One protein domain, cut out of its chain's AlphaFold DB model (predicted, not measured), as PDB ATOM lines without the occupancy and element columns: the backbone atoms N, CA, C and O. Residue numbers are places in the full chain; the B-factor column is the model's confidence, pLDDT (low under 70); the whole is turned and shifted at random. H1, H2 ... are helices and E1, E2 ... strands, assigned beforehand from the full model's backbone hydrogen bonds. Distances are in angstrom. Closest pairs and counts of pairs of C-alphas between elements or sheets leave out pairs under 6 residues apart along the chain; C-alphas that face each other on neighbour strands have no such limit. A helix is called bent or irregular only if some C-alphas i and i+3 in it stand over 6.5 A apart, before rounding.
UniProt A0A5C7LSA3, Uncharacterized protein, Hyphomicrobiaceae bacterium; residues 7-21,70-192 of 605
ATOM      1  N   TYR A   7     -13.777  -3.263   6.579       82.38
ATOM      2  CA  TYR A   7     -12.912  -4.070   7.443       82.38
ATOM      3  C   TYR A   7     -12.847  -5.516   6.937       82.38
ATOM      4  O   TYR A   7     -13.901  -6.067   6.608       82.38
ATOM      5  N   PRO A   8     -11.659  -6.153   6.896       85.44
ATOM      6  CA  PRO A   8     -11.563  -7.576   6.599       85.44
ATOM      7  C   PRO A   8     -12.410  -8.398   7.554       85.44
ATOM      8  O   PRO A   8     -12.439  -8.148   8.759       85.44
ATOM      9  N   SER A   9     -13.023  -9.442   7.018       87.19
ATOM     10  CA  SER A   9     -13.650 -10.477   7.814       87.19
ATOM     11  C   SER A   9     -13.415 -11.829   7.164       87.19
ATOM     12  O   SER A   9     -13.683 -12.021   5.975       87.19
ATOM     13  N   ILE A  10     -12.893 -12.759   7.958       90.06
ATOM     14  CA  ILE A  10     -12.666 -14.143   7.559       90.06
ATOM     15  C   ILE A  10     -13.426 -15.018   8.543       90.06
ATOM     16  O   ILE A  10     -13.205 -14.946   9.754       90.06
ATOM     17  N   THR A  11     -14.342 -15.827   8.020       89.94
ATOM     18  CA  THR A  11     -15.136 -16.762   8.813       89.94
ATOM     19  C   THR A  11     -14.975 -18.175   8.301       89.94
ATOM     20  O   THR A  11     -14.636 -18.422   7.143       89.94
ATOM     21  N   ILE A  12     -15.188 -19.130   9.197       90.69
ATOM     22  CA  ILE A  12     -14.972 -20.541   8.928       90.69
ATOM     23  C   ILE A  12     -16.255 -21.303   9.223       90.69
ATOM     24  O   ILE A  12     -16.940 -21.050  10.219       90.69
ATOM     25  N   ALA A  13     -16.565 -22.260   8.356       88.25
ATOM     26  CA  ALA A  13     -17.482 -23.337   8.673       88.25
ATOM     27  C   ALA A  13     -16.701 -24.643   8.813       88.25
ATOM     28  O   ALA A  13     -15.929 -25.011   7.927       88.25
ATOM     29  N   LEU A  14     -16.905 -25.331   9.928       88.12
ATOM     30  CA  LEU A  14     -16.234 -26.569  10.282       88.12
ATOM     31  C   LEU A  14     -17.274 -27.683  10.387       88.12
ATOM     32  O   LEU A  14     -18.142 -27.652  11.256       88.12
ATOM     33  N   GLY A  15     -17.187 -28.657   9.492       85.81
ATOM     34  CA  GLY A  15     -17.934 -29.904   9.573       85.81
ATOM     35  C   GLY A  15     -17.115 -30.917  10.359       85.81
ATOM     36  O   GLY A  15     -15.943 -31.125  10.048       85.81
ATOM     37  N   VAL A  16     -17.699 -31.546  11.372       85.94
ATOM     38  CA  VAL A  16     -17.033 -32.538  12.221       85.94
ATOM     39  C   VAL A  16     -17.860 -33.815  12.245       85.94
ATOM     40  O   VAL A  16     -19.075 -33.785  12.437       85.94
ATOM     41  N   ARG A  17     -17.185 -34.947  12.062       82.75
ATOM     42  CA  ARG A  17     -17.730 -36.279  12.297       82.75
ATOM     43  C   ARG A  17     -17.049 -36.884  13.512       82.75
ATOM     44  O   ARG A  17     -15.819 -36.960  13.563       82.75
ATOM     45  N   PHE A  18     -17.859 -37.346  14.449       79.25
ATOM     46  CA  PHE A  18     -17.408 -38.063  15.633       79.25
ATOM     47  C   PHE A  18     -17.328 -39.567  15.366       79.25
ATOM     48  O   PHE A  18     -17.853 -40.062  14.365       79.25
ATOM     49  N   ASP A  19     -16.634 -40.295  16.239       67.88
ATOM     50  CA  ASP A  19     -16.633 -41.753  16.176       67.88
ATOM     51  C   ASP A  19     -18.041 -42.307  16.464       67.88
ATOM     52  O   ASP A  19     -18.713 -41.895  17.411       67.88
ATOM     53  N   ASP A  20     -18.482 -43.239  15.617       64.75
ATOM     54  CA  ASP A  20     -19.820 -43.831  15.660       64.75
ATOM     55  C   ASP A  20     -20.022 -44.701  16.931       64.75
ATOM     56  O   ASP A  20     -21.149 -45.050  17.272       64.75
ATOM     57  N   SER A  21     -18.935 -45.034  17.647       58.94
ATOM     58  CA  SER A  21     -18.929 -45.788  18.913       58.94
ATOM     59  C   SER A  21     -19.102 -44.933  20.179       58.94
ATOM     60  O   SER A  21     -19.128 -45.469  21.291       58.94
ATOM     61  N   ASP A  70     -25.774 -35.536   4.559       50.56
ATOM     62  CA  ASP A  70     -24.409 -35.335   5.086       50.56
ATOM     63  C   ASP A  70     -24.296 -35.816   6.556       50.56
ATOM     64  O   ASP A  70     -25.065 -35.350   7.402       50.56
ATOM     65  N   PRO A  71     -23.391 -36.758   6.904       60.94
ATOM     66  CA  PRO A  71     -23.197 -37.241   8.279       60.94
ATOM     67  C   PRO A  71     -22.363 -36.286   9.163       60.94
ATOM     68  O   PRO A  71     -21.904 -36.683  10.234       60.94
ATOM     69  N   LEU A  72     -22.095 -35.056   8.710       66.50
ATOM     70  CA  LEU A  72     -21.280 -34.068   9.423       66.50
ATOM     71  C   LEU A  72     -22.130 -33.148  10.310       66.50
ATOM     72  O   LEU A  72     -23.142 -32.599   9.878       66.50
ATOM     73  N   THR A  73     -21.661 -32.904  11.536       75.19
ATOM     74  CA  THR A  73     -22.171 -31.824  12.394       75.19
ATOM     75  C   THR A  73     -21.444 -30.531  12.045       75.19
ATOM     76  O   THR A  73     -20.216 -30.483  12.090       75.19
ATOM     77  N   TRP A  74     -22.188 -29.485  11.688       74.94
ATOM     78  CA  TRP A  74     -21.625 -28.232  11.188       74.94
ATOM     79  C   TRP A  74     -21.635 -27.122  12.235       74.94
ATOM     80  O   TRP A  74     -22.681 -26.751  12.766       74.94
ATOM     81  N   LEU A  75     -20.468 -26.530  12.451       78.50
ATOM     82  CA  LEU A  75     -20.294 -25.262  13.137       78.50
ATOM     83  C   LEU A  75     -20.032 -24.181  12.088       78.50
ATOM     84  O   LEU A  75     -19.142 -24.325  11.256       78.50
ATOM     85  N   VAL A  76     -20.807 -23.101  12.101       78.75
ATOM     86  CA  VAL A  76     -20.771 -22.068  11.054       78.75
ATOM     87  C   VAL A  76     -20.396 -20.708  11.628       78.75
ATOM     88  O   VAL A  76     -20.613 -20.450  12.813       78.75
ATOM     89  N   ASN A  77     -19.860 -19.831  10.774       76.25
ATOM     90  CA  ASN A  77     -19.496 -18.446  11.094       76.25
ATOM     91  C   ASN A  77     -18.507 -18.300  12.261       76.25
ATOM     92  O   ASN A  77     -18.598 -17.349  13.038       76.25
ATOM     93  N   GLN A  78     -17.570 -19.236  12.393       83.88
ATOM     94  CA  GLN A  78     -16.520 -19.150  13.403       83.88
ATOM     95  C   GLN A  78     -15.458 -18.150  12.981       83.88
ATOM     96  O   GLN A  78     -14.998 -18.176  11.840       83.88
ATOM     97  N   VAL A  79     -15.052 -17.291  13.910       87.19
ATOM     98  CA  VAL A  79     -13.967 -16.337  13.694       87.19
ATOM     99  C   VAL A  79     -12.703 -16.930  14.294       87.19
ATOM    100  O   VAL A  79     -12.605 -17.101  15.506       87.19
ATOM    101  N   ALA A  80     -11.737 -17.268  13.445       88.62
ATOM    102  CA  ALA A  80     -10.441 -17.720  13.928       88.62
ATOM    103  C   ALA A  80      -9.623 -16.564  14.497       88.62
ATOM    104  O   ALA A  80      -9.682 -15.443  13.994       88.62
ATOM    105  N   ARG A  81      -8.801 -16.867  15.505       89.56
ATOM    106  CA  ARG A  81      -7.855 -15.902  16.082       89.56
ATOM    107  C   ARG A  81      -6.790 -15.515  15.065       89.56
ATOM    108  O   ARG A  81      -6.408 -14.351  14.971       89.56
ATOM    109  N   SER A  82      -6.324 -16.507  14.319       94.12
ATOM    110  CA  SER A  82      -5.387 -16.344  13.219       94.12
ATOM    111  C   SER A  82      -5.465 -17.524  12.269       94.12
ATOM    112  O   SER A  82      -6.010 -18.584  12.591       94.12
ATOM    113  N   GLY A  83      -4.883 -17.350  11.098       95.19
ATOM    114  CA  GLY A  83      -4.684 -18.433  10.170       95.19
ATOM    115  C   GLY A  83      -3.936 -17.998   8.929       95.19
ATOM    116  O   GLY A  83      -3.578 -16.833   8.747       95.19
ATOM    117  N   ASN A  84      -3.691 -18.995   8.102       95.88
ATOM    118  CA  ASN A  84      -3.001 -18.882   6.844       95.88
ATOM    119  C   ASN A  84      -3.682 -19.789   5.819       95.88
ATOM    120  O   ASN A  84      -4.102 -20.908   6.136       95.88
ATOM    121  N   LEU A  85      -3.777 -19.297   4.591       95.12
ATOM    122  CA  LEU A  85      -4.230 -20.041   3.429       95.12
ATOM    123  C   LEU A  85      -3.212 -19.870   2.303       95.12
ATOM    124  O   LEU A  85      -2.964 -18.744   1.888       95.12
ATOM    125  N   THR A  86      -2.729 -20.969   1.730       95.62
ATOM    126  CA  THR A  86      -1.843 -20.968   0.560       95.62
ATOM    127  C   THR A  86      -2.539 -21.610  -0.635       95.62
ATOM    128  O   THR A  86      -3.076 -22.717  -0.547       95.62
ATOM    129  N   LYS A  87      -2.498 -20.934  -1.780       92.38
ATOM    130  CA  LYS A  87      -2.960 -21.426  -3.078       92.38
ATOM    131  C   LYS A  87      -1.735 -21.596  -3.988       92.38
ATOM    132  O   LYS A  87      -1.245 -20.598  -4.518       92.38
ATOM    133  N   PRO A  88      -1.223 -22.825  -4.162       88.19
ATOM    134  CA  PRO A  88      -0.147 -23.109  -5.096       88.19
ATOM    135  C   PRO A  88      -0.703 -23.304  -6.512       88.19
ATOM    136  O   PRO A  88      -1.918 -23.243  -6.747       88.19
ATOM    137  N   GLY A  89       0.195 -23.596  -7.453       81.62
ATOM    138  CA  GLY A  89      -0.163 -24.022  -8.801       81.62
ATOM    139  C   GLY A  89      -1.121 -25.217  -8.832       81.62
ATOM    140  O   GLY A  89      -1.355 -25.914  -7.847       81.62
ATOM    141  N   PHE A  90      -1.695 -25.474 -10.005       80.38
ATOM    142  CA  PHE A  90      -2.765 -26.463 -10.176       80.38
ATOM    143  C   PHE A  90      -2.344 -27.920  -9.890       80.38
ATOM    144  O   PHE A  90      -3.204 -28.771  -9.683       80.38
ATOM    145  N   ARG A  91      -1.040 -28.235  -9.858       80.00
ATOM    146  CA  ARG A  91      -0.537 -29.592  -9.572       80.00
ATOM    147  C   ARG A  91      -0.573 -29.952  -8.087       80.00
ATOM    148  O   ARG A  91      -0.851 -31.103  -7.767       80.00
ATOM    149  N   ASP A  92      -0.336 -28.980  -7.217       86.75
ATOM    150  CA  ASP A  92      -0.272 -29.181  -5.771       86.75
ATOM    151  C   ASP A  92      -1.613 -28.838  -5.120       86.75
ATOM    152  O   ASP A  92      -2.443 -28.161  -5.722       86.75
ATOM    153  N   ALA A  93      -1.860 -29.313  -3.900       90.19
ATOM    154  CA  ALA A  93      -3.052 -28.923  -3.146       90.19
ATOM    155  C   ALA A  93      -2.818 -27.607  -2.406       90.19
ATOM    156  O   ALA A  93      -1.764 -27.416  -1.801       90.19
ATOM    157  N   GLY A  94      -3.830 -26.740  -2.381       92.44
ATOM    158  CA  GLY A  94      -3.855 -25.604  -1.465       92.44
ATOM    159  C   GLY A  94      -3.844 -26.081  -0.026       92.44
ATOM    160  O   GLY A  94      -4.456 -27.101   0.284       92.44
ATOM    161  N   THR A  95      -3.150 -25.357   0.843       96.44
ATOM    162  CA  THR A  95      -2.995 -25.693   2.261       96.44
ATOM    163  C   THR A  95      -3.627 -24.622   3.122       96.44
ATOM    164  O   THR A  95      -3.624 -23.446   2.764       96.44
ATOM    165  N   PHE A  96      -4.136 -25.005   4.284       96.88
ATOM    166  CA  PHE A  96      -4.608 -24.052   5.278       96.88
ATOM    167  C   PHE A  96      -4.138 -24.435   6.677       96.88
ATOM    168  O   PHE A  96      -3.948 -25.611   7.001       96.88
ATOM    169  N   ARG A  97      -4.013 -23.418   7.524       97.00
ATOM    170  CA  ARG A  97      -3.806 -23.537   8.964       97.00
ATOM    171  C   ARG A  97      -4.672 -22.501   9.664       97.00
ATOM    172  O   ARG A  97      -4.669 -21.337   9.290       97.00
ATOM    173  N   ILE A  98      -5.395 -22.918  10.689       95.75
ATOM    174  CA  ILE A  98      -6.357 -22.099  11.417       95.75
ATOM    175  C   ILE A  98      -6.120 -22.315  12.903       95.75
ATOM    176  O   ILE A  98      -6.067 -23.455  13.358       95.75
ATOM    177  N   ASP A  99      -6.026 -21.231  13.660       94.44
ATOM    178  CA  ASP A  99      -5.939 -21.265  15.113       94.44
ATOM    179  C   ASP A  99      -7.242 -20.700  15.706       94.44
ATOM    180  O   ASP A  99      -7.570 -19.516  15.573       94.44
ATOM    181  N   LEU A 100      -8.017 -21.579  16.344       91.94
ATOM    182  CA  LEU A 100      -9.275 -21.268  17.021       91.94
ATOM    183  C   LEU A 100      -9.043 -21.120  18.524       91.94
ATOM    184  O   LEU A 100      -8.218 -21.823  19.112       91.94
ATOM    185  N   GLY A 101      -9.804 -20.244  19.178       89.56
ATOM    186  CA  GLY A 101      -9.868 -20.265  20.631       89.56
ATOM    187  C   GLY A 101     -10.515 -21.568  21.096       89.56
ATOM    188  O   GLY A 101     -11.587 -21.931  20.628       89.56
ATOM    189  N   TYR A 102      -9.906 -22.271  22.052       88.31
ATOM    190  CA  TYR A 102     -10.505 -23.513  22.563       88.31
ATOM    191  C   TYR A 102     -11.849 -23.259  23.266       88.31
ATOM    192  O   TYR A 102     -12.707 -24.127  23.295       88.31
ATOM    193  N   HIS A 103     -12.058 -22.054  23.804       84.56
ATOM    194  CA  HIS A 103     -13.352 -21.623  24.341       84.56
ATOM    195  C   HIS A 103     -14.463 -21.531  23.278       84.56
ATOM    196  O   HIS A 103     -15.622 -21.762  23.611       84.56
ATOM    197  N   ASP A 104     -14.115 -21.242  22.019       79.38
ATOM    198  CA  ASP A 104     -15.064 -21.196  20.900       79.38
ATOM    199  C   ASP A 104     -15.436 -22.611  20.433       79.38
ATOM    200  O   ASP A 104     -16.550 -22.858  19.971       79.38
ATOM    201  N   LEU A 105     -14.502 -23.560  20.578       83.62
ATOM    202  CA  LEU A 105     -14.690 -24.959  20.212       83.62
ATOM    203  C   LEU A 105     -13.993 -25.912  21.202       83.62
ATOM    204  O   LEU A 105     -12.908 -26.424  20.897       83.62
ATOM    205  N   PRO A 106     -14.602 -26.190  22.371       84.56
ATOM    206  CA  PRO A 106     -13.996 -27.009  23.422       84.56
ATOM    207  C   PRO A 106     -14.157 -28.507  23.126       84.56
ATOM    208  O   PRO A 106     -14.726 -29.262  23.914       84.56
ATOM    209  N   ILE A 107     -13.698 -28.937  21.951       82.81
ATOM    210  CA  ILE A 107     -13.760 -30.329  21.506       82.81
ATOM    211  C   ILE A 107     -12.429 -31.010  21.789       82.81
ATOM    212  O   ILE A 107     -11.368 -30.523  21.398       82.81
ATOM    213  N   ASP A 108     -12.500 -32.189  22.404       84.50
ATOM    214  CA  ASP A 108     -11.351 -33.078  22.491       84.50
ATOM    215  C   ASP A 108     -11.011 -33.611  21.085       84.50
ATOM    216  O   ASP A 108     -11.823 -34.339  20.498       84.50
ATOM    217  N   PRO A 109      -9.827 -33.286  20.530       86.94
ATOM    218  CA  PRO A 109      -9.445 -33.692  19.180       86.94
ATOM    219  C   PRO A 109      -9.457 -35.214  18.990       86.94
ATOM    220  O   PRO A 109      -9.655 -35.687  17.876       86.94
ATOM    221  N   ARG A 110      -9.300 -35.995  20.067       83.81
ATOM    222  CA  ARG A 110      -9.289 -37.466  20.019       83.81
ATOM    223  C   ARG A 110     -10.638 -38.071  19.633       83.81
ATOM    224  O   ARG A 110     -10.682 -39.227  19.231       83.81
ATOM    225  N   LEU A 111     -11.729 -37.317  19.775       84.19
ATOM    226  CA  LEU A 111     -13.084 -37.772  19.447       84.19
ATOM    227  C   LEU A 111     -13.459 -37.499  17.984       84.19
ATOM    228  O   LEU A 111     -14.486 -37.985  17.507       84.19
ATOM    229  N   VAL A 112     -12.650 -36.707  17.276       85.88
ATOM    230  CA  VAL A 112     -12.902 -36.312  15.893       85.88
ATOM    231  C   VAL A 112     -12.351 -37.372  14.947       85.88
ATOM    232  O   VAL A 112     -11.151 -37.615  14.890       85.88
ATOM    233  N   LYS A 113     -13.242 -37.983  14.164       85.00
ATOM    234  CA  LYS A 113     -12.914 -39.025  13.181       85.00
ATOM    235  C   LYS A 113     -12.633 -38.449  11.796       85.00
ATOM    236  O   LYS A 113     -11.778 -38.952  11.076       85.00
ATOM    237  N   ALA A 114     -13.372 -37.414  11.407       85.00
ATOM    238  CA  ALA A 114     -13.152 -36.688  10.162       85.00
ATOM    239  C   ALA A 114     -13.623 -35.244  10.310       85.00
ATOM    240  O   ALA A 114     -14.557 -34.961  11.062       85.00
ATOM    241  N   SER A 115     -13.004 -34.329   9.568       89.06
ATOM    242  CA  SER A 115     -13.450 -32.944   9.540       89.06
ATOM    243  C   SER A 115     -13.232 -32.295   8.176       89.06
ATOM    244  O   SER A 115     -12.308 -32.629   7.431       89.06
ATOM    245  N   GLN A 116     -14.130 -31.375   7.843       88.94
ATOM    246  CA  GLN A 116     -14.116 -30.568   6.635       88.94
ATOM    247  C   GLN A 116     -14.135 -29.095   7.025       88.94
ATOM    248  O   GLN A 116     -14.807 -28.713   7.981       88.94
ATOM    249  N   VAL A 117     -13.441 -28.263   6.256       91.06
ATOM    250  CA  VAL A 117     -13.412 -26.820   6.464       91.06
ATOM    251  C   VAL A 117     -13.881 -26.073   5.221       91.06
ATOM    252  O   VAL A 117     -13.590 -26.460   4.086       91.06
ATOM    253  N   ARG A 118     -14.575 -24.962   5.446       91.62
ATOM    254  CA  ARG A 118     -14.850 -23.929   4.448       91.62
ATOM    255  C   ARG A 118     -14.352 -22.611   5.011       91.62
ATOM    256  O   ARG A 118     -14.767 -22.224   6.100       91.62
ATOM    257  N   ILE A 119     -13.451 -21.958   4.292       93.00
ATOM    258  CA  ILE A 119     -12.880 -20.666   4.664       93.00
ATOM    259  C   ILE A 119     -13.512 -19.622   3.758       93.00
ATOM    260  O   ILE A 119     -13.385 -19.700   2.535       93.00
ATOM    261  N   PHE A 120     -14.177 -18.649   4.363       91.12
ATOM    262  CA  PHE A 120     -14.776 -17.518   3.678       91.12
ATOM    263  C   PHE A 120     -13.967 -16.266   3.984       91.12
ATOM    264  O   PHE A 120     -13.618 -16.035   5.139       91.12
ATOM    265  N   ALA A 121     -13.672 -15.464   2.968       89.31
ATOM    266  CA  ALA A 121     -12.911 -14.234   3.096       89.31
ATOM    267  C   ALA A 121     -13.601 -13.104   2.328       89.31
ATOM    268  O   ALA A 121     -13.997 -13.261   1.174       89.31
ATOM    269  N   GLY A 122     -13.739 -11.954   2.978       87.81
ATOM    270  CA  GLY A 122     -14.375 -10.777   2.406       87.81
ATOM    271  C   GLY A 122     -14.197  -9.562   3.303       87.81
ATOM    272  O   GLY A 122     -13.306  -9.520   4.153       87.81
ATOM    273  N   CYS A 123     -15.071  -8.580   3.123       85.56
ATOM    274  CA  CYS A 123     -15.084  -7.364   3.920       85.56
ATOM    275  C   CYS A 123     -16.488  -7.052   4.436       85.56
ATOM    276  O   CYS A 123     -17.482  -7.370   3.787       85.56
ATOM    277  N   VAL A 124     -16.553  -6.377   5.581       86.25
ATOM    278  CA  VAL A 124     -17.769  -5.775   6.143       86.25
ATOM    279  C   VAL A 124     -17.637  -4.257   6.156       86.25
ATOM    280  O   VAL A 124     -16.526  -3.726   6.199       86.25
ATOM    281  N   ARG A 125     -18.756  -3.536   6.119       83.69
ATOM    282  CA  ARG A 125     -18.745  -2.070   6.211       83.69
ATOM    283  C   ARG A 125     -18.343  -1.614   7.608       83.69
ATOM    284  O   ARG A 125     -18.541  -2.333   8.583       83.69
ATOM    285  N   ALA A 126     -17.835  -0.388   7.719       83.81
ATOM    286  CA  ALA A 126     -17.501   0.203   9.015       83.81
ATOM    287  C   ALA A 126     -18.694   0.264   9.990       83.81
ATOM    288  O   ALA A 126     -18.523  -0.007  11.176       83.81
ATOM    289  N   GLU A 127     -19.894   0.559   9.480       84.94
ATOM    290  CA  GLU A 127     -21.146   0.572  10.251       84.94
ATOM    291  C   GLU A 127     -21.504  -0.816  10.807       84.94
ATOM    292  O   GLU A 127     -21.768  -0.963  12.000       84.94
ATOM    293  N   ASP A 128     -21.423  -1.848   9.966       85.56
ATOM    294  CA  ASP A 128     -21.717  -3.234  10.337       85.56
ATOM    295  C   ASP A 128     -20.671  -3.798  11.298       85.56
ATOM    296  O   ASP A 128     -21.002  -4.537  12.229       85.56
ATOM    297  N   PHE A 129     -19.407  -3.414  11.098       85.12
ATOM    298  CA  PHE A 129     -18.328  -3.734  12.017       85.12
ATOM    299  C   PHE A 129     -18.610  -3.144  13.397       85.12
ATOM    300  O   PHE A 129     -18.685  -3.902  14.359       85.12
ATOM    301  N   ALA A 130     -18.839  -1.830  13.487       83.81
ATOM    302  CA  ALA A 130     -19.116  -1.148  14.749       83.81
ATOM    303  C   ALA A 130     -20.333  -1.747  15.472       83.81
ATOM    304  O   ALA A 130     -20.229  -2.092  16.649       83.81
ATOM    305  N   ALA A 131     -21.442  -1.959  14.755       81.88
ATOM    306  CA  ALA A 131     -22.644  -2.572  15.315       81.88
ATOM    307  C   ALA A 131     -22.385  -4.005  15.813       81.88
ATOM    308  O   ALA A 131     -22.813  -4.375  16.899       81.88
ATOM    309  N   GLY A 132     -21.645  -4.824  15.059       78.50
ATOM    310  CA  GLY A 132     -21.368  -6.215  15.431       78.50
ATOM    311  C   GLY A 132     -20.305  -6.415  16.519       78.50
ATOM    312  O   GLY A 132     -20.152  -7.537  17.020       78.50
ATOM    313  N   VAL A 133     -19.558  -5.368  16.896       77.88
ATOM    314  CA  VAL A 133     -18.708  -5.408  18.098       77.88
ATOM    315  C   VAL A 133     -19.586  -5.480  19.350       77.88
ATOM    316  O   VAL A 133     -19.304  -6.284  20.241       77.88
ATOM    317  N   THR A 134     -20.665  -4.697  19.393       73.50
ATOM    318  CA  THR A 134     -21.529  -4.537  20.573       73.50
ATOM    319  C   THR A 134     -22.790  -5.392  20.535       73.50
ATOM    320  O   THR A 134     -23.278  -5.800  21.585       73.50
ATOM    321  N   GLU A 135     -23.310  -5.687  19.346       72.81
ATOM    322  CA  GLU A 135     -24.609  -6.330  19.170       72.81
ATOM    323  C   GLU A 135     -24.490  -7.698  18.501       72.81
ATOM    324  O   GLU A 135     -23.733  -7.923  17.550       72.81
ATOM    325  N   VAL A 136     -25.305  -8.627  18.995       72.38
ATOM    326  CA  VAL A 136     -25.518  -9.933  18.384       72.38
ATOM    327  C   VAL A 136     -26.989 -10.022  18.025       72.38
ATOM    328  O   VAL A 136     -27.854  -9.861  18.882       72.38
ATOM    329  N   ILE A 137     -27.272 -10.268  16.750       64.50
ATOM    330  CA  ILE A 137     -28.637 -10.296  16.240       64.50
ATOM    331  C   ILE A 137     -29.121 -11.743  16.237       64.50
ATOM    332  O   ILE A 137     -28.471 -12.592  15.618       64.50
ATOM    333  N   PRO A 138     -30.253 -12.052  16.887       61.69
ATOM    334  CA  PRO A 138     -30.884 -13.351  16.740       61.69
ATOM    335  C   PRO A 138     -31.425 -13.498  15.310       61.69
ATOM    336  O   PRO A 138     -32.184 -12.664  14.820       61.69
ATOM    337  N   VAL A 139     -31.025 -14.565  14.627       57.62
ATOM    338  CA  VAL A 139     -31.455 -14.931  13.276       57.62
ATOM    339  C   VAL A 139     -32.167 -16.282  13.353       57.62
ATOM    340  O   VAL A 139     -31.534 -17.321  13.504       57.62
ATOM    341  N   GLY A 140     -33.495 -16.290  13.233       56.91
ATOM    342  CA  GLY A 140     -34.291 -17.522  13.306       56.91
ATOM    343  C   GLY A 140     -34.308 -18.171  14.699       56.91
ATOM    344  O   GLY A 140     -34.047 -17.520  15.710       56.91
ATOM    345  N   GLN A 141     -34.649 -19.462  14.773       45.06
ATOM    346  CA  GLN A 141     -34.683 -20.190  16.046       45.06
ATOM    347  C   GLN A 141     -33.265 -20.576  16.493       45.06
ATOM    348  O   GLN A 141     -32.666 -21.508  15.967       45.06
ATOM    349  N   GLY A 142     -32.738 -19.850  17.482       55.50
ATOM    350  CA  GLY A 142     -31.536 -20.233  18.232       55.50
ATOM    351  C   GLY A 142     -30.188 -19.882  17.596       55.50
ATOM    352  O   GLY A 142     -29.157 -20.211  18.177       55.50
ATOM    353  N   ARG A 143     -30.153 -19.207  16.440       58.06
ATOM    354  CA  ARG A 143     -28.901 -18.736  15.827       58.06
ATOM    355  C   ARG A 143     -28.719 -17.252  16.123       58.06
ATOM    356  O   ARG A 143     -29.658 -16.474  16.036       58.06
ATOM    357  N   SER A 144     -27.502 -16.871  16.463       63.59
ATOM    358  CA  SER A 144     -27.126 -15.506  16.822       63.59
ATOM    359  C   SER A 144     -25.930 -15.109  15.973       63.59
ATOM    360  O   SER A 144     -24.975 -15.877  15.851       63.59
ATOM    361  N   VAL A 145     -25.999 -13.953  15.322       69.25
ATOM    362  CA  VAL A 145     -25.040 -13.550  14.292       69.25
ATOM    363  C   VAL A 145     -24.569 -12.124  14.550       69.25
ATOM    364  O   VAL A 145     -25.367 -11.239  14.851       69.25
ATOM    365  N   ARG A 146     -23.261 -11.888  14.426       78.00
ATOM    366  CA  ARG A 146     -22.681 -10.542  14.489       78.00
ATOM    367  C   ARG A 146     -22.674  -9.920  13.097       78.00
ATOM    368  O   ARG A 146     -22.271 -10.576  12.140       78.00
ATOM    369  N   ARG A 147     -23.052  -8.644  12.979       80.88
ATOM    370  CA  ARG A 147     -22.916  -7.896  11.710       80.88
ATOM    371  C   ARG A 147     -21.461  -7.619  11.329       80.88
ATOM    372  O   ARG A 147     -21.159  -7.423  10.160       80.88
ATOM    373  N   SER A 148     -20.551  -7.705  12.295       80.88
ATOM    374  CA  SER A 148     -19.116  -7.507  12.100       80.88
ATOM    375  C   SER A 148     -18.428  -8.664  11.382       80.88
ATOM    376  O   SER A 148     -17.221  -8.595  11.147       80.88
ATOM    377  N   VAL A 149     -19.165  -9.725  11.030       85.25
ATOM    378  CA  VAL A 149     -18.607 -10.890  10.350       85.25
ATOM    379  C   VAL A 149     -19.373 -11.249   9.084       85.25
ATOM    380  O   VAL A 149     -20.608 -11.248   9.061       85.25
ATOM    381  N   ILE A 150     -18.636 -11.604   8.030       86.88
ATOM    382  CA  ILE A 150     -19.243 -12.067   6.781       86.88
ATOM    383  C   ILE A 150     -20.001 -13.381   6.984       86.88
ATOM    384  O   ILE A 150     -19.588 -14.268   7.738       86.88
ATOM    385  N   GLN A 151     -21.109 -13.513   6.261       83.31
ATOM    386  CA  GLN A 151     -21.941 -14.708   6.255       83.31
ATOM    387  C   GLN A 151     -21.623 -15.533   5.014       83.31
ATOM    388  O   GLN A 151     -22.173 -15.299   3.945       83.31
ATOM    389  N   GLY A 152     -20.718 -16.500   5.156       79.50
ATOM    390  CA  GLY A 152     -20.333 -17.378   4.049       79.50
ATOM    391  C   GLY A 152     -21.395 -18.409   3.665       79.50
ATOM    392  O   GLY A 152     -21.308 -19.024   2.606       79.50
ATOM    393  N   ILE A 153     -22.395 -18.624   4.525       78.69
ATOM    394  CA  ILE A 153     -23.477 -19.585   4.309       78.69
ATOM    395  C   ILE A 153     -24.805 -18.833   4.325       78.69
ATOM    396  O   ILE A 153     -25.157 -18.219   5.338       78.69
ATOM    397  N   GLY A 154     -25.528 -18.910   3.209       69.38
ATOM    398  CA  GLY A 154     -26.844 -18.316   3.028       69.38
ATOM    399  C   GLY A 154     -27.900 -18.915   3.957       69.38
ATOM    400  O   GLY A 154     -27.698 -19.936   4.621       69.38
ATOM    401  N   THR A 155     -29.069 -18.280   3.999       67.19
ATOM    402  CA  THR A 155     -30.229 -18.775   4.759       67.19
ATOM    403  C   THR A 155     -30.762 -20.105   4.223       67.19
ATOM    404  O   THR A 155     -31.372 -20.859   4.975       67.19
ATOM    405  N   ASP A 156     -30.481 -20.420   2.958       66.81
ATOM    406  CA  ASP A 156     -30.769 -21.694   2.294       66.81
ATOM    407  C   ASP A 156     -29.727 -22.793   2.591       66.81
ATOM    408  O   ASP A 156     -29.823 -23.901   2.066       66.81
ATOM    409  N   GLY A 157     -28.714 -22.494   3.413       67.75
ATOM    410  CA  GLY A 157     -27.630 -23.414   3.757       67.75
ATOM    411  C   GLY A 157     -26.558 -23.565   2.673       67.75
ATOM    412  O   GLY A 157     -25.595 -24.312   2.875       67.75
ATOM    413  N   ARG A 158     -26.671 -22.860   1.540       75.75
ATOM    414  CA  ARG A 158     -25.666 -22.902   0.474       75.75
ATOM    415  C   ARG A 158     -24.499 -21.978   0.787       75.75
ATOM    416  O   ARG A 158     -24.647 -20.944   1.430       75.75
ATOM    417  N   SER A 159     -23.313 -22.380   0.342       81.94
ATOM    418  CA  SER A 159     -22.105 -21.564   0.495       81.94
ATOM    419  C   SER A 159     -22.069 -20.479  -0.579       81.94
ATOM    420  O   SER A 159     -22.308 -20.778  -1.748       81.94
ATOM    421  N   ASP A 160     -21.738 -19.249  -0.195       81.94
ATOM    422  CA  ASP A 160     -21.496 -18.161  -1.138       81.94
ATOM    423  C   ASP A 160     -20.139 -18.368  -1.821       81.94
ATOM    424  O   ASP A 160     -19.075 -18.246  -1.207       81.94
ATOM    425  N   THR A 161     -20.173 -18.694  -3.112       77.81
ATOM    426  CA  THR A 161     -18.975 -18.948  -3.916       77.81
ATOM    427  C   THR A 161     -18.108 -17.709  -4.113       77.81
ATOM    428  O   THR A 161     -16.919 -17.858  -4.380       77.81
ATOM    429  N   ASN A 162     -18.658 -16.498  -3.970       78.25
ATOM    430  CA  ASN A 162     -17.895 -15.254  -4.112       78.25
ATOM    431  C   ASN A 162     -17.031 -14.956  -2.884       78.25
ATOM    432  O   ASN A 162     -15.999 -14.296  -3.004       78.25
ATOM    433  N   LEU A 163     -17.452 -15.444  -1.713       84.62
ATOM    434  CA  LEU A 163     -16.718 -15.317  -0.454       84.62
ATOM    435  C   LEU A 163     -15.831 -16.532  -0.173       84.62
ATOM    436  O   LEU A 163     -14.926 -16.450   0.652       84.62
ATOM    437  N   LEU A 164     -16.088 -17.672  -0.816       87.25
ATOM    438  CA  LEU A 164     -15.380 -18.917  -0.547       87.25
ATOM    439  C   LEU A 164     -13.921 -18.854  -1.027       87.25
ATOM    440  O   LEU A 164     -13.626 -18.958  -2.216       87.25
ATOM    441  N   ALA A 165     -12.996 -18.734  -0.077       89.12
ATOM    442  CA  ALA A 165     -11.562 -18.674  -0.336       89.12
ATOM    443  C   ALA A 165     -10.942 -20.068  -0.515       89.12
ATOM    444  O   ALA A 165     -10.081 -20.250  -1.379       89.12
ATOM    445  N   LEU A 166     -11.380 -21.043   0.291       91.00
ATOM    446  CA  LEU A 166     -10.980 -22.448   0.192       91.00
ATOM    447  C   LEU A 166     -12.070 -23.363   0.761       91.00
ATOM    448  O   LEU A 166     -12.677 -23.072   1.789       91.00
ATOM    449  N   TRP A 167     -12.255 -24.514   0.118       90.81
ATOM    450  CA  TRP A 167     -12.975 -25.661   0.665       90.81
ATOM    451  C   TRP A 167     -12.006 -26.841   0.734       90.81
ATOM    452  O   TRP A 167     -11.372 -27.175  -0.269       90.81
ATOM    453  N   GLY A 168     -11.880 -27.476   1.900       90.62
ATOM    454  CA  GLY A 168     -10.889 -28.529   2.093       90.62
ATOM    455  C   GLY A 168     -11.213 -29.560   3.161       90.62
ATOM    456  O   GLY A 168     -12.147 -29.408   3.945       90.62
ATOM    457  N   SER A 169     -10.421 -30.626   3.174       90.38
ATOM    458  CA  SER A 169     -10.408 -31.631   4.235       90.38
ATOM    459  C   SER A 169      -9.377 -31.263   5.296       90.38
ATOM    460  O   SER A 169      -8.283 -30.793   4.980       90.38
ATOM    461  N   VAL A 170      -9.713 -31.506   6.559       93.19
ATOM    462  CA  VAL A 170      -8.768 -31.372   7.667       93.19
ATOM    463  C   VAL A 170      -7.857 -32.595   7.687       93.19
ATOM    464  O   VAL A 170      -8.343 -33.716   7.819       93.19
ATOM    465  N   ASP A 171      -6.548 -32.371   7.571       93.19
ATOM    466  CA  ASP A 171      -5.537 -33.423   7.718       93.19
ATOM    467  C   ASP A 171      -5.129 -33.578   9.194       93.19
ATOM    468  O   ASP A 171      -4.928 -34.693   9.666       93.19
ATOM    469  N   ASN A 172      -5.046 -32.469   9.944       94.31
ATOM    470  CA  ASN A 172      -4.710 -32.464  11.369       94.31
ATOM    471  C   ASN A 172      -5.738 -31.659  12.172       94.31
ATOM    472  O   ASN A 172      -5.903 -30.454  11.962       94.31
ATOM    473  N   PHE A 173      -6.396 -32.320  13.125       92.81
ATOM    474  CA  PHE A 173      -7.308 -31.700  14.085       92.81
ATOM    475  C   PHE A 173      -6.614 -31.637  15.452       92.81
ATOM    476  O   PHE A 173      -6.638 -32.588  16.228       92.81
ATOM    477  N   GLY A 174      -5.915 -30.538  15.717       90.00
ATOM    478  CA  GLY A 174      -4.990 -30.375  16.834       90.00
ATOM    479  C   GLY A 174      -3.604 -29.899  16.371       90.00
ATOM    480  O   GLY A 174      -3.339 -29.781  15.173       90.00
ATOM    481  N   PRO A 175      -2.677 -29.630  17.304       91.75
ATOM    482  CA  PRO A 175      -2.791 -29.838  18.747       91.75
ATOM    483  C   PRO A 175      -3.715 -28.826  19.442       91.75
ATOM    484  O   PRO A 175      -3.957 -27.732  18.930       91.75
ATOM    485  N   VAL A 176      -4.173 -29.183  20.646       91.75
ATOM    486  CA  VAL A 176      -4.714 -28.219  21.614       91.75
ATOM    487  C   VAL A 176      -3.577 -27.782  22.526       91.75
ATOM    488  O   VAL A 176      -2.940 -28.607  23.180       91.75
ATOM    489  N   ARG A 177      -3.307 -26.481  22.560       90.00
ATOM    490  CA  ARG A 177      -2.338 -25.879  23.475       90.00
ATOM    491  C   ARG A 177      -3.099 -25.267  24.637       90.00
ATOM    492  O   ARG A 177      -3.826 -24.299  24.439       90.00
ATOM    493  N   PHE A 178      -2.922 -25.829  25.828       88.19
ATOM    494  CA  PHE A 178      -3.439 -25.254  27.065       88.19
ATOM    495  C   PHE A 178      -2.405 -24.272  27.624       88.19
ATOM    496  O   PHE A 178      -1.285 -24.650  27.952       88.19
ATOM    497  N   SER A 179      -2.784 -23.004  27.672       87.69
ATOM    498  CA  SER A 179      -2.038 -21.885  28.255       87.69
ATOM    499  C   SER A 179      -3.059 -20.879  28.795       87.69
ATOM    500  O   SER A 179      -4.250 -21.186  28.806       87.69
ATOM    501  N   ASP A 180      -2.640 -19.670  29.175       86.25
ATOM    502  CA  ASP A 180      -3.565 -18.594  29.580       86.25
ATOM    503  C   ASP A 180      -4.645 -18.308  28.522       86.25
ATOM    504  O   ASP A 180      -5.755 -17.899  28.846       86.25
ATOM    505  N   ASN A 181      -4.341 -18.582  27.248       85.50
ATOM    506  CA  ASN A 181      -5.264 -18.454  26.125       85.50
ATOM    507  C   ASN A 181      -5.312 -19.756  25.305       85.50
ATOM    508  O   ASN A 181      -4.721 -19.816  24.219       85.50
ATOM    509  N   PRO A 182      -6.049 -20.787  25.766       90.75
ATOM    510  CA  PRO A 182      -6.054 -22.093  25.124       90.75
ATOM    511  C   PRO A 182      -6.464 -22.026  23.649       90.75
ATOM    512  O   PRO A 182      -7.425 -21.336  23.290       90.75
ATOM    513  N   THR A 183      -5.723 -22.725  22.790       92.25
ATOM    514  CA  THR A 183      -5.852 -22.629  21.327       92.25
ATOM    515  C   THR A 183      -5.900 -24.017  20.694       92.25
ATOM    516  O   THR A 183      -5.068 -24.869  21.008       92.25
ATOM    517  N   LEU A 184      -6.858 -24.232  19.793       93.12
ATOM    518  CA  LEU A 184      -6.976 -25.410  18.936       93.12
ATOM    519  C   LEU A 184      -6.468 -25.058  17.537       93.12
ATOM    520  O   LEU A 184      -7.028 -24.185  16.876       93.12
ATOM    521  N   THR A 185      -5.436 -25.755  17.073       95.38
ATOM    522  CA  THR A 185      -4.963 -25.637  15.691       95.38
ATOM    523  C   THR A 185      -5.666 -26.656  14.802       95.38
ATOM    524  O   THR A 185      -5.749 -27.828  15.152       95.38
ATOM    525  N   ILE A 186      -6.103 -26.241  13.618       95.50
ATOM    526  CA  ILE A 186      -6.623 -27.112  12.562       95.50
ATOM    527  C   ILE A 186      -5.823 -26.838  11.290       95.50
ATOM    528  O   ILE A 186      -5.647 -25.681  10.909       95.50
ATOM    529  N   SER A 187      -5.337 -27.875  10.616       97.31
ATOM    530  CA  SER A 187      -4.667 -27.727   9.321       97.31
ATOM    531  C   SER A 187      -5.082 -28.802   8.332       97.31
ATOM    532  O   SER A 187      -5.545 -29.883   8.702       97.31
ATOM    533  N   GLY A 188      -4.932 -28.499   7.051       95.88
ATOM    534  CA  GLY A 188      -5.274 -29.438   6.002       95.88
ATOM    535  C   GLY A 188      -5.063 -28.881   4.612       95.88
ATOM    536  O   GLY A 188      -4.321 -27.913   4.412       95.88
ATOM    537  N   ARG A 189      -5.736 -29.511   3.656       94.44
ATOM    538  CA  ARG A 189      -5.621 -29.220   2.230       94.44
ATOM    539  C   ARG A 189      -6.984 -29.026   1.588       94.44
ATOM    540  O   ARG A 189      -7.995 -29.500   2.103       94.44
ATOM    541  N   ASP A 190      -7.020 -28.344   0.450       91.50
ATOM    542  CA  ASP A 190      -8.220 -28.325  -0.385       91.50
ATOM    543  C   ASP A 190      -8.585 -29.726  -0.912       91.50
ATOM    544  O   ASP A 190      -7.890 -30.720  -0.679       91.50
ATOM    545  N   LEU A 191      -9.691 -29.816  -1.650       89.25
ATOM    546  CA  LEU A 191     -10.199 -31.088  -2.167       89.25
ATOM    547  C   LEU A 191      -9.221 -31.827  -3.102       89.25
ATOM    548  O   LEU A 191      -9.355 -33.044  -3.246       89.25
ATOM    549  N   ARG A 192      -8.187 -31.171  -3.663       89.25
ATOM    550  CA  ARG A 192      -7.107 -31.859  -4.404       89.25
ATOM    551  C   ARG A 192      -6.349 -32.821  -3.500       89.25
ATOM    552  O   ARG A 192      -5.922 -33.879  -3.962       89.25
TER     553      ARG A 192
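Overview. This is residues 7 to 21 and 70 to 192 of the 605 residues of an uncharacterized protein of Hyphomicrobiaceae bacterium (UniProt A0A5C7LSA3). One antiparallel sheet of seven strands is bent back on itself into two leaves, E2 E1 E5 facing E9 E4 E3, with the sharply bent strand E8 as the hinge between them. At one end of the long strands E1 and E5 stands the single helix H1, followed by the small hairpin E6 and E7. The printed part has 138 residues, with one named helix and nine named strands in the order E1 E2 E3 E4 E5 H1 E6 E7 E8 E9; the large sheet runs E2 - E1 - E5 - E8 - E9 - E4 - E3, and the class is mostly strand. The whole is compact, with a radius of gyration of the C-alphas of 15.3 A, and rounded, with spans of 40 by 36 by 33 A.

Arrangement. Start at E1, residues 7 to 18, an inner strand of the large sheet. Beside it find E2, residues 73 to 78, an edge strand and its antiparallel neighbour at 166 degrees, with N 14 and O 75 2.8 A apart. The other edge strand is E3, residues 82 to 87, which forms a hairpin with E4, residues 95 to 101; look for N 84 and O 97, 2.8 A apart. E5, residues 112 to 125, is the antiparallel neighbour of E1 at 164 degrees, with N 13 and O 118 2.9 A apart, and it bends by 53 degrees at residue 122. H1, residues 126 to 134, is on the sheet at a height over the sheet of 8.3 A, over E5, where only 6 C-alphas of the sheet give the local plane. Its line rises 69 degrees out of that plane: it stands up from the sheet. Its closest C-alphas to E1 are those of Ala 126 and Tyr 7, 6.5 A apart, and 4 of its 5 O i to N i+4 pairs are within hydrogen-bond range. E6, residues 137 to 139, and E7, residues 143 to 145, form a hairpin and a sheet of their own, with N 139 and O 143 2.7 A apart. E7 is only just apart from E2, with the closest C-alphas 8.1 A from each other. E8, residues 164 to 177, is the neighbour of E5 at 122 degrees, with N 119 and O 166 2.8 A apart, and bends by 84 degrees at residue 169. It forms a hairpin with E9, residues 183 to 190, where N 174 and O 185 are 2.8 A apart. E9 is also the antiparallel neighbour of E4, with N 98 and O 186 2.8 A apart. The two leaves of this folded sheet face each other with 29 pairs of C-alphas within 11 A.

Along the chain. Find C-alpha 7 at (-12.912, -4.070, 7.443); from there E1 runs 35.3 A to C-alpha 18. E5 runs 36.1 A from C-alpha 112 at (-12.902, -36.312, 15.893) to C-alpha 125. E8 spans 28.2 A, E9 22.6 A, E4 20.4 A and E3 17.2 A, while E2 and H1 span 13.9 A and 13.1 A. E9 ends at C-alpha 190, at (-8.220, -28.325, -0.385).

Size, cuts and confidence. The two C-alphas farthest apart are those of Ser 21 and Glu 127, 47.2 A. Look for the cut after residue 21: residues 22 to 69 are not printed, and C-alphas 21 and 70 are 18.2 A apart. Of the links that are printed whole, the one from E7 to E8 is long, residues 146 to 163. The sheet is twisted. The mean pLDDT of the printed part is 83.4; residues 19 to 21, 70 to 72, 137 to 145 and 154 to 157 are under 70.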